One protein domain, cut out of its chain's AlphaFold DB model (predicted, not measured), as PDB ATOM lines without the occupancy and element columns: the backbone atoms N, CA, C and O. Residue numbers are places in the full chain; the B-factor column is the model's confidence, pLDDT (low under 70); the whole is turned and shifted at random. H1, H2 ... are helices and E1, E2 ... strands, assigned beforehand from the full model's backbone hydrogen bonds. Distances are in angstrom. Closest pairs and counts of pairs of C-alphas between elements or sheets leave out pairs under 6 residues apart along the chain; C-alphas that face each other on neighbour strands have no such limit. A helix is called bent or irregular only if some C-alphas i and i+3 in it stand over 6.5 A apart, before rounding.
ATOM      1  N   THR A 271     193.882 215.184 133.236       82.81
ATOM      2  CA  THR A 271     194.016 213.881 133.913       82.81
ATOM      3  C   THR A 271     194.059 212.709 132.920       82.81
ATOM      4  O   THR A 271     195.050 211.972 132.938       82.81
ATOM      5  N   PRO A 272     193.079 212.523 132.006       82.31
ATOM      6  CA  PRO A 272     193.175 211.479 130.988       82.31
ATOM      7  C   PRO A 272     194.314 211.738 129.994       82.31
ATOM      8  O   PRO A 272     195.010 210.791 129.638       82.31
ATOM      9  N   ALA A 273     194.584 212.992 129.601       79.94
ATOM     10  CA  ALA A 273     195.715 213.304 128.720       79.94
ATOM     11  C   ALA A 273     197.071 212.928 129.349       79.94
ATOM     12  O   ALA A 273     197.934 212.377 128.668       79.94
ATOM     13  N   SER A 274     197.244 213.148 130.658       84.44
ATOM     14  CA  SER A 274     198.424 212.733 131.430       84.44
ATOM     15  C   SER A 274     198.574 211.210 131.482       84.44
ATOM     16  O   SER A 274     199.670 210.692 131.274       84.44
ATOM     17  N   LEU A 275     197.479 210.474 131.699       86.25
ATOM     18  CA  LEU A 275     197.485 209.007 131.704       86.25
ATOM     19  C   LEU A 275     197.824 208.428 130.321       86.25
ATOM     20  O   LEU A 275     198.690 207.559 130.220       86.25
ATOM     21  N   ILE A 276     197.207 208.955 129.258       84.94
ATOM     22  CA  ILE A 276     197.482 208.560 127.867       84.94
ATOM     23  C   ILE A 276     198.932 208.894 127.495       84.94
ATOM     24  O   ILE A 276     199.646 208.032 126.990       84.94
ATOM     25  N   GLY A 277     199.403 210.107 127.802       84.44
ATOM     26  CA  GLY A 277     200.779 210.533 127.540       84.44
ATOM     27  C   GLY A 277     201.818 209.682 128.274       84.44
ATOM     28  O   GLY A 277     202.830 209.307 127.683       84.44
ATOM     29  N   LYS A 278     201.551 209.295 129.530       87.94
ATOM     30  CA  LYS A 278     202.404 208.364 130.289       87.94
ATOM     31  C   LYS A 278     202.439 206.970 129.669       87.94
ATOM     32  O   LYS A 278     203.525 206.411 129.556       87.94
ATOM     33  N   ALA A 279     201.294 206.426 129.249       85.75
ATOM     34  CA  ALA A 279     201.224 205.120 128.591       85.75
ATOM     35  C   ALA A 279     201.930 205.116 127.221       85.75
ATOM     36  O   ALA A 279     202.637 204.170 126.881       85.75
ATOM     37  N   LEU A 280     201.791 206.199 126.452       84.38
ATOM     38  CA  LEU A 280     202.459 206.365 125.161       84.38
ATOM     39  C   LEU A 280     203.978 206.533 125.326       84.38
ATOM     40  O   LEU A 280     204.760 205.954 124.571       84.38
ATOM     41  N   GLY A 281     204.398 207.288 126.345       85.44
ATOM     42  CA  GLY A 281     205.800 207.472 126.708       85.44
ATOM     43  C   GLY A 281     206.458 206.179 127.190       85.44
ATOM     44  O   GLY A 281     207.531 205.834 126.703       85.44
ATOM     45  N   SER A 282     205.809 205.422 128.082       87.38
ATOM     46  CA  SER A 282     206.346 204.143 128.569       87.38
ATOM     47  C   SER A 282     206.426 203.087 127.465       87.38
ATOM     48  O   SER A 282     207.436 202.391 127.378       87.38
ATOM     49  N   PHE A 283     205.433 203.021 126.569       85.81
ATOM     50  CA  PHE A 283     205.498 202.190 125.363       85.81
ATOM     51  C   PHE A 283     206.676 202.586 124.461       85.81
ATOM     52  O   PHE A 283     207.458 201.729 124.055       85.81
ATOM     53  N   SER A 284     206.844 203.885 124.195       85.31
ATOM     54  CA  SER A 284     207.937 204.394 123.355       85.31
ATOM     55  C   SER A 284     209.309 204.053 123.944       85.31
ATOM     56  O   SER A 284     210.185 203.593 123.217       85.31
ATOM     57  N   VAL A 285     209.486 204.214 125.261       87.19
ATOM     58  CA  VAL A 285     210.720 203.826 125.964       87.19
ATOM     59  C   VAL A 285     210.950 202.317 125.872       87.19
ATOM     60  O   VAL A 285     212.032 201.911 125.464       87.19
ATOM     61  N   ALA A 286     209.942 201.488 126.163       88.19
ATOM     62  CA  ALA A 286     210.071 200.029 126.124       88.19
ATOM     63  C   ALA A 286     210.443 199.493 124.728       88.19
ATOM     64  O   ALA A 286     211.263 198.583 124.618       88.19
ATOM     65  N   VAL A 287     209.889 200.076 123.659       85.31
ATOM     66  CA  VAL A 287     210.243 199.720 122.274       85.31
ATOM     67  C   VAL A 287     211.644 200.216 121.908       85.31
ATOM     68  O   VAL A 287     212.402 199.494 121.262       85.31
ATOM     69  N   LEU A 288     212.015 201.434 122.313       86.81
ATOM     70  CA  LEU A 288     213.317 202.014 121.977       86.81
ATOM     71  C   LEU A 288     214.471 201.418 122.785       86.81
ATOM     72  O   LEU A 288     215.609 201.515 122.331       86.81
ATOM     73  N   ASP A 289     214.240 200.830 123.960       88.00
ATOM     74  CA  ASP A 289     215.337 200.360 124.812       88.00
ATOM     75  C   ASP A 289     216.053 199.124 124.243       88.00
ATOM     76  O   ASP A 289     217.279 199.047 124.281       88.00
ATOM     77  N   VAL A 290     215.300 198.238 123.580       90.44
ATOM     78  CA  VAL A 290     215.783 196.989 122.958       90.44
ATOM     79  C   VAL A 290     216.687 197.229 121.729       90.44
ATOM     80  O   VAL A 290     217.400 196.327 121.291       90.44
ATOM     81  N   LEU A 291     216.675 198.431 121.142       88.12
ATOM     82  CA  LEU A 291     217.341 198.723 119.865       88.12
ATOM     83  C   LEU A 291     218.763 199.306 120.027       88.12
ATOM     84  O   LEU A 291     219.019 200.080 120.948       88.12
ATOM     85  N   PRO A 292     219.702 199.043 119.098       88.75
ATOM     86  CA  PRO A 292     220.989 199.742 119.063       88.75
ATOM     87  C   PRO A 292     220.819 201.217 118.654       88.75
ATOM     88  O   PRO A 292     219.897 201.567 117.916       88.75
ATOM     89  N   PHE A 293     221.739 202.088 119.089       87.94
ATOM     90  CA  PHE A 293     221.666 203.556 118.935       87.94
ATOM     91  C   PHE A 293     221.279 204.038 117.523       87.94
ATOM     92  O   PHE A 293     220.380 204.864 117.374       87.94
ATOM     93  N   TYR A 294     221.895 203.470 116.484       88.12
ATOM     94  CA  TYR A 294     221.634 203.817 115.079       88.12
ATOM     95  C   TYR A 294     220.174 203.546 114.673       88.12
ATOM     96  O   TYR A 294     219.571 204.330 113.944       88.12
ATOM     97  N   ALA A 295     219.587 202.459 115.184       87.50
ATOM     98  CA  ALA A 295     218.191 202.118 114.940       87.50
ATOM     99  C   ALA A 295     217.237 203.016 115.744       87.50
ATOM    100  O   ALA A 295     216.189 203.383 115.219       87.50
ATOM    101  N   LYS A 296     217.609 203.452 116.963       88.69
ATOM    102  CA  LYS A 296     216.804 204.415 117.746       88.69
ATOM    103  C   LYS A 296     216.579 205.722 116.969       88.69
ATOM    104  O   LYS A 296     215.453 206.207 116.936       88.69
ATOM    105  N   ILE A 297     217.607 206.240 116.284       88.81
ATOM    106  CA  ILE A 297     217.524 207.473 115.471       88.81
ATOM    107  C   ILE A 297     216.502 207.353 114.327       88.81
ATOM    108  O   ILE A 297     215.776 208.308 114.061       88.81
ATOM    109  N   VAL A 298     216.421 206.195 113.664       88.44
ATOM    110  CA  VAL A 298     215.510 205.978 112.521       88.44
ATOM    111  C   VAL A 298     214.096 205.598 112.977       88.44
ATOM    112  O   VAL A 298     213.111 206.041 112.388       88.44
ATOM    113  N   VAL A 299     213.973 204.801 114.042       88.00
ATOM    114  CA  VAL A 299     212.679 204.302 114.540       88.00
ATOM    115  C   VAL A 299     211.922 205.358 115.350       88.00
ATOM    116  O   VAL A 299     210.695 205.382 115.299       88.00
ATOM    117  N   PHE A 300     212.607 206.277 116.039       86.94
ATOM    118  CA  PHE A 300     211.964 207.361 116.794       86.94
ATOM    119  C   PHE A 300     210.997 208.234 115.957       86.94
ATOM    120  O   PHE A 300     209.825 208.319 116.334       86.94
ATOM    121  N   PRO A 301     211.394 208.840 114.815       86.25
ATOM    122  CA  PRO A 301     210.469 209.627 113.997       86.25
ATOM    123  C   PRO A 301     209.360 208.769 113.371       86.25
ATOM    124  O   PRO A 301     208.232 209.240 113.240       86.25
ATOM    125  N   LEU A 302     209.636 207.500 113.040       86.31
ATOM    126  CA  LEU A 302     208.625 206.564 112.537       86.31
ATOM    127  C   LEU A 302     207.526 206.302 113.584       86.31
ATOM    128  O   LEU A 302     206.338 206.327 113.264       86.31
ATOM    129  N   LEU A 303     207.919 206.094 114.844       87.06
ATOM    130  CA  LEU A 303     207.011 205.850 115.969       87.06
ATOM    131  C   LEU A 303     206.210 207.119 116.321       87.06
ATOM    132  O   LEU A 303     205.012 207.038 116.595       87.06
ATOM    133  N   LEU A 304     206.822 208.303 116.213       86.25
ATOM    134  CA  LEU A 304     206.125 209.590 116.339       86.25
ATOM    135  C   LEU A 304     205.051 209.760 115.248       86.25
ATOM    136  O   LEU A 304     203.905 210.077 115.560       86.25
ATOM    137  N   ILE A 305     205.373 209.471 113.982       86.62
ATOM    138  CA  ILE A 305     204.399 209.519 112.875       86.62
ATOM    139  C   ILE A 305     203.263 208.508 113.099       86.62
ATOM    140  O   ILE A 305     202.093 208.859 112.958       86.62
ATOM    141  N   PHE A 306     203.581 207.274 113.502       85.56
ATOM    142  CA  PHE A 306     202.579 206.243 113.791       85.56
ATOM    143  C   PHE A 306     201.619 206.658 114.915       85.56
ATOM    144  O   PHE A 306     200.402 206.541 114.773       85.56
ATOM    145  N   THR A 307     202.146 207.197 116.017       85.38
ATOM    146  CA  THR A 307     201.318 207.660 117.142       85.38
ATOM    147  C   THR A 307     200.470 208.881 116.781       85.38
ATOM    148  O   THR A 307     199.299 208.923 117.156       85.38
ATOM    149  N   ALA A 308     200.989 209.815 115.976       84.25
ATOM    150  CA  ALA A 308     200.202 210.922 115.430       84.25
ATOM    151  C   ALA A 308     199.037 210.426 114.548       84.25
ATOM    152  O   ALA A 308     197.908 210.883 114.716       84.25
ATOM    153  N   ILE A 309     199.275 209.441 113.672       84.62
ATOM    154  CA  ILE A 309     198.229 208.834 112.832       84.62
ATOM    155  C   ILE A 309     197.150 208.157 113.690       84.62
ATOM    156  O   ILE A 309     195.964 208.358 113.432       84.62
ATOM    157  N   LEU A 310     197.522 207.410 114.738       84.31
ATOM    158  CA  LEU A 310     196.544 206.809 115.656       84.31
ATOM    159  C   LEU A 310     195.684 207.866 116.366       84.31
ATOM    160  O   LEU A 310     194.469 207.691 116.464       84.31
ATOM    161  N   ILE A 311     196.282 208.977 116.809       84.38
ATOM    162  CA  ILE A 311     195.544 210.100 117.410       84.38
ATOM    163  C   ILE A 311     194.558 210.699 116.393       84.38
ATOM    164  O   ILE A 311     193.393 210.908 116.734       84.38
ATOM    165  N   CYS A 312     194.975 210.907 115.138       81.25
ATOM    166  CA  CYS A 312     194.091 211.383 114.069       81.25
ATOM    167  C   CYS A 312     192.926 210.417 113.791       81.25
ATOM    168  O   CYS A 312     191.792 210.870 113.666       81.25
ATOM    169  N   ILE A 313     193.169 209.100 113.746       81.69
ATOM    170  CA  ILE A 313     192.119 208.085 113.534       81.69
ATOM    171  C   ILE A 313     191.094 208.110 114.679       81.69
ATOM    172  O   ILE A 313     189.888 208.143 114.424       81.69
ATOM    173  N   ILE A 314     191.558 208.150 115.932       82.75
ATOM    174  CA  ILE A 314     190.688 208.242 117.116       82.75
ATOM    175  C   ILE A 314     189.864 209.538 117.074       82.75
ATOM    176  O   ILE A 314     188.656 209.510 117.312       82.75
ATOM    177  N   PHE A 315     190.482 210.665 116.717       80.88
ATOM    178  CA  PHE A 315     189.795 211.952 116.610       80.88
ATOM    179  C   PHE A 315     188.747 211.972 115.484       80.88
ATOM    180  O   PHE A 315     187.631 212.451 115.701       80.88
ATOM    181  N   SER A 316     189.052 211.393 114.317       80.00
ATOM    182  CA  SER A 316     188.089 211.201 113.219       80.00
ATOM    183  C   SER A 316     186.897 210.345 113.641       80.00
ATOM    184  O   SER A 316     185.761 210.683 113.316       80.00
ATOM    185  N   PHE A 317     187.127 209.270 114.403       76.44
ATOM    186  CA  PHE A 317     186.052 208.412 114.906       76.44
ATOM    187  C   PHE A 317     185.159 209.139 115.927       76.44
ATOM    188  O   PHE A 317     183.937 209.078 115.828       76.44
ATOM    189  N   LEU A 318     185.757 209.884 116.865       77.38
ATOM    190  CA  LEU A 318     185.034 210.644 117.894       77.38
ATOM    191  C   LEU A 318     184.225 211.818 117.324       77.38
ATOM    192  O   LEU A 318     183.105 212.067 117.760       77.38
ATOM    193  N   THR A 319     184.786 212.547 116.359       75.81
ATOM    194  CA  THR A 319     184.134 213.721 115.745       75.81
ATOM    195  C   THR A 319     183.291 213.375 114.516       75.81
ATOM    196  O   THR A 319     182.603 214.242 113.982       75.81
ATOM    197  N   ASN A 320     183.337 212.117 114.062       69.81
ATOM    198  CA  ASN A 320     182.726 211.631 112.823       69.81
ATOM    199  C   ASN A 320     183.170 212.433 111.575       69.81
ATOM    200  O   ASN A 320     182.450 212.520 110.578       69.81
ATOM    201  N   THR A 321     184.357 213.047 111.636       72.75
ATOM    202  CA  THR A 321     184.936 213.833 110.543       72.75
ATOM    203  C   THR A 321     185.791 212.953 109.639       72.75
ATOM    204  O   THR A 321     186.542 212.089 110.090       72.75
ATOM    205  N   SER A 322     185.679 213.173 108.331       74.19
ATOM    206  CA  SER A 322     186.511 212.517 107.322       74.19
ATOM    207  C   SER A 322     187.890 213.177 107.261       74.19
ATOM    208  O   SER A 322     187.971 214.350 106.887       74.19
ATOM    209  N   PHE A 323     188.952 212.432 107.566       69.94
ATOM    210  CA  PHE A 323     190.334 212.888 107.439       69.94
ATOM    211  C   PHE A 323     191.050 212.122 106.322       69.94
ATOM    212  O   PHE A 323     191.062 210.890 106.305       69.94
ATOM    213  N   GLY A 324     191.639 212.866 105.387       66.44
ATOM    214  CA  GLY A 324     192.489 212.334 104.326       66.44
ATOM    215  C   GLY A 324     193.942 212.699 104.595       66.44
ATOM    216  O   GLY A 324     194.270 213.884 104.675       66.44
ATOM    217  N   PHE A 325     194.815 211.700 104.724       69.75
ATOM    218  CA  PHE A 325     196.255 211.907 104.845       69.75
ATOM    219  C   PHE A 325     196.967 211.479 103.560       69.75
ATOM    220  O   PHE A 325     196.899 210.318 103.154       69.75
ATOM    221  N   ASN A 326     197.688 212.418 102.950       69.50
ATOM    222  CA  ASN A 326     198.495 212.183 101.756       69.50
ATOM    223  C   ASN A 326     199.963 212.029 102.158       69.50
ATOM    224  O   ASN A 326     200.699 213.016 102.235       69.50
ATOM    225  N   LEU A 327     200.406 210.795 102.406       63.91
ATOM    226  CA  LEU A 327     201.819 210.538 102.668       63.91
ATOM    227  C   LEU A 327     202.582 210.581 101.337       63.91
ATOM    228  O   LEU A 327     202.445 209.695 100.490       63.91
ATOM    229  N   LEU A 328     203.398 211.625 101.172       64.56
ATOM    230  CA  LEU A 328     204.393 211.744 100.097       64.56
ATOM    231  C   LEU A 328     203.810 211.645  98.668       64.56
ATOM    232  O   LEU A 328     204.482 211.186  97.752       64.56
ATOM    233  N   HIS A 329     202.553 212.072  98.478       60.41
ATOM    234  CA  HIS A 329     201.796 212.065  97.207       60.41
ATOM    235  C   HIS A 329     201.549 210.670  96.573       60.41
ATOM    236  O   HIS A 329     200.794 210.558  95.608       60.41
ATOM    237  N   VAL A 330     202.129 209.598  97.125       64.62
ATOM    238  CA  VAL A 330     202.015 208.222  96.610       64.62
ATOM    239  C   VAL A 330     200.955 207.413  97.359       64.62
ATOM    240  O   VAL A 330     200.315 206.554  96.757       64.62
ATOM    241  N   ILE A 331     200.736 207.680  98.654       66.56
ATOM    242  CA  ILE A 331     199.789 206.912  99.472       66.56
ATOM    243  C   ILE A 331     198.721 207.843 100.048       66.56
ATOM    244  O   ILE A 331     199.004 208.691 100.896       66.56
ATOM    245  N   GLN A 332     197.488 207.670  99.568       68.81
ATOM    246  CA  GLN A 332     196.304 208.387 100.037       68.81
ATOM    247  C   GLN A 332     195.536 207.497 101.018       68.81
ATOM    248  O   GLN A 332     194.985 206.468 100.626       68.81
ATOM    249  N   PHE A 333     195.482 207.890 102.288       65.62
ATOM    250  CA  PHE A 333     194.663 207.220 103.297       65.62
ATOM    251  C   PHE A 333     193.477 208.103 103.673       65.62
ATOM    252  O   PHE A 333     193.644 209.113 104.355       65.62
ATOM    253  N   ASN A 334     192.275 207.705 103.255       63.97
ATOM    254  CA  ASN A 334     191.027 208.370 103.623       63.97
ATOM    255  C   ASN A 334     190.321 207.565 104.718       63.97
ATOM    256  O   ASN A 334     189.863 206.450 104.472       63.97
ATOM    257  N   PHE A 335     190.218 208.138 105.918       63.72
ATOM    258  CA  PHE A 335     189.523 207.542 107.058       63.72
ATOM    259  C   PHE A 335     188.292 208.380 107.423       63.72
ATOM    260  O   PHE A 335     188.376 209.592 107.619       63.72
ATOM    261  N   GLY A 336     187.130 207.735 107.524       58.97
ATOM    262  CA  GLY A 336     185.875 208.380 107.909       58.97
ATOM    263  C   GLY A 336     184.654 207.758 107.241       58.97
ATOM    264  O   GLY A 336     184.767 206.980 106.295       58.97
ATOM    265  N   ASN A 337     183.467 208.105 107.738       55.56
ATOM    266  CA  ASN A 337     182.217 207.517 107.273       55.56
ATOM    267  C   ASN A 337     181.737 208.173 105.962       55.56
ATOM    268  O   ASN A 337     180.977 209.144 105.965       55.56
ATOM    269  N   HIS A 338     182.228 207.659 104.830       52.97
ATOM    270  CA  HIS A 338     182.013 208.239 103.498       52.97
ATOM    271  C   HIS A 338     180.535 208.238 103.053       52.97
ATOM    272  O   HIS A 338     180.122 209.068 102.239       52.97
ATOM    273  N   GLU A 339     179.732 207.336 103.623       52.03
ATOM    274  CA  GLU A 339     178.362 207.017 103.213       52.03
ATOM    275  C   GLU A 339     177.373 208.180 103.413       52.03
ATOM    276  O   GLU A 339     176.409 208.317 102.661       52.03
ATOM    277  N   ARG A 340     177.629 209.086 104.372       47.53
ATOM    278  CA  ARG A 340     176.707 210.200 104.665       47.53
ATOM    279  C   ARG A 340     176.916 211.448 103.792       47.53
ATOM    280  O   ARG A 340     175.960 212.198 103.629       47.53
ATOM    281  N   ARG A 341     178.104 211.661 103.199       47.62
ATOM    282  CA  ARG A 341     178.332 212.796 102.273       47.62
ATOM    283  C   ARG A 341     177.728 212.557 100.889       47.62
ATOM    284  O   ARG A 341     177.118 213.461 100.333       47.62
ATOM    285  N   VAL A 342     177.826 211.332 100.364       51.59
ATOM    286  CA  VAL A 342     177.317 210.999  99.018       51.59
ATOM    287  C   VAL A 342     175.808 211.254  98.909       51.59
ATOM    288  O   VAL A 342     175.338 211.766  97.896       51.59
TER     289      VAL A 342
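AT A GLANCE: This is residues 271 to 342 of the 493 residues of the protein "Chloride channel CLIC-like protein 1" of Agrilus planipennis (UniProt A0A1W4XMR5). Look for a flat, open zigzag: the long helix H2 is its middle stroke, H1 folds back beside the first part of H2 as a narrow V, and the small strand hairpin E1 and E2 folds back near the last part of H2 on its other side. The short helix H3 ends the printed part, away from the other helices, and the first half of H1, residues 271 to 279, sticks out free. The printed part has 72 residues with three named helices and two named strands in the order H1, H2, E1, E2, H3; the sheet, E1 - E2, is antiparallel and the class is mostly helix. The whole is loose, with a radius of gyration of the C-alphas of 15.6 A, and spans 49 by 37 by 12 A.

IN THESE COORDINATES: Start at the sheet: find C-alpha 323 at (190.334, 212.888, 107.439), where E1, residues 323 to 327, begins. E2 holds residues 331 to 335; each strand has 5 residues, with lengths of 12.7 A for E1 and 12.8 A for E2. Before them in the chain, H2 takes residues 293 to 319 and runs 39.0 A, from C-alpha 293 at (221.666, 203.556, 118.935). H1, residues 271 to 289, runs 26.8 A. H3, residues 339 to 342, is 5.9 A long and ends at C-alpha 342, (177.317, 210.999, 99.018).

HOW THE PARTS SIT: E1 and E2 form an antiparallel hairpin at 165 degrees between their directions; look at N 325 and O 333, within hydrogen-bond range at 2.9 A, and N 331 and O 327 at 3.2 A. From the sheet go to H2: its closest C-alphas to E1 are those of Ser 316 and Phe 323, 6.4 A apart, and to E2 those of Ile 313 and Phe 335, 7.0 A apart. H2 has a kink of 30 degrees near residue 300; it is neither bent nor irregular, but only just, with C-alphas 298 and 301 6.4 A apart. H1 and H2 touch and form a helical hairpin, at a shallow tilt of 30 degrees, opposite ways. Their closest C-alphas are those of Leu 288 and Lys 296, 6.0 A apart; H1 touches with residues 284 to 288 alone, H2 with 296 to 303 alone. H1 is apart from E1 and E2, and H3 is apart from H1, H2 and E1. In H1 every O i to N i+4 pair is within hydrogen-bond range, in H2 20 of 23 are, and H3 is too short for such a pair.

THE WHOLE: The C-alphas farthest apart are those of Pro 292 and Val 342, at 49.4 A. The printed part has no cut, and its four links are tight, with 3 residues each. Without residues 271 to 279 the body spans 49 by 27 by 10 A. Read the B-factor column for the model's confidence: mean pLDDT of the printed part is 78.0, and residue 320 and residues 323 to 342 are under 70.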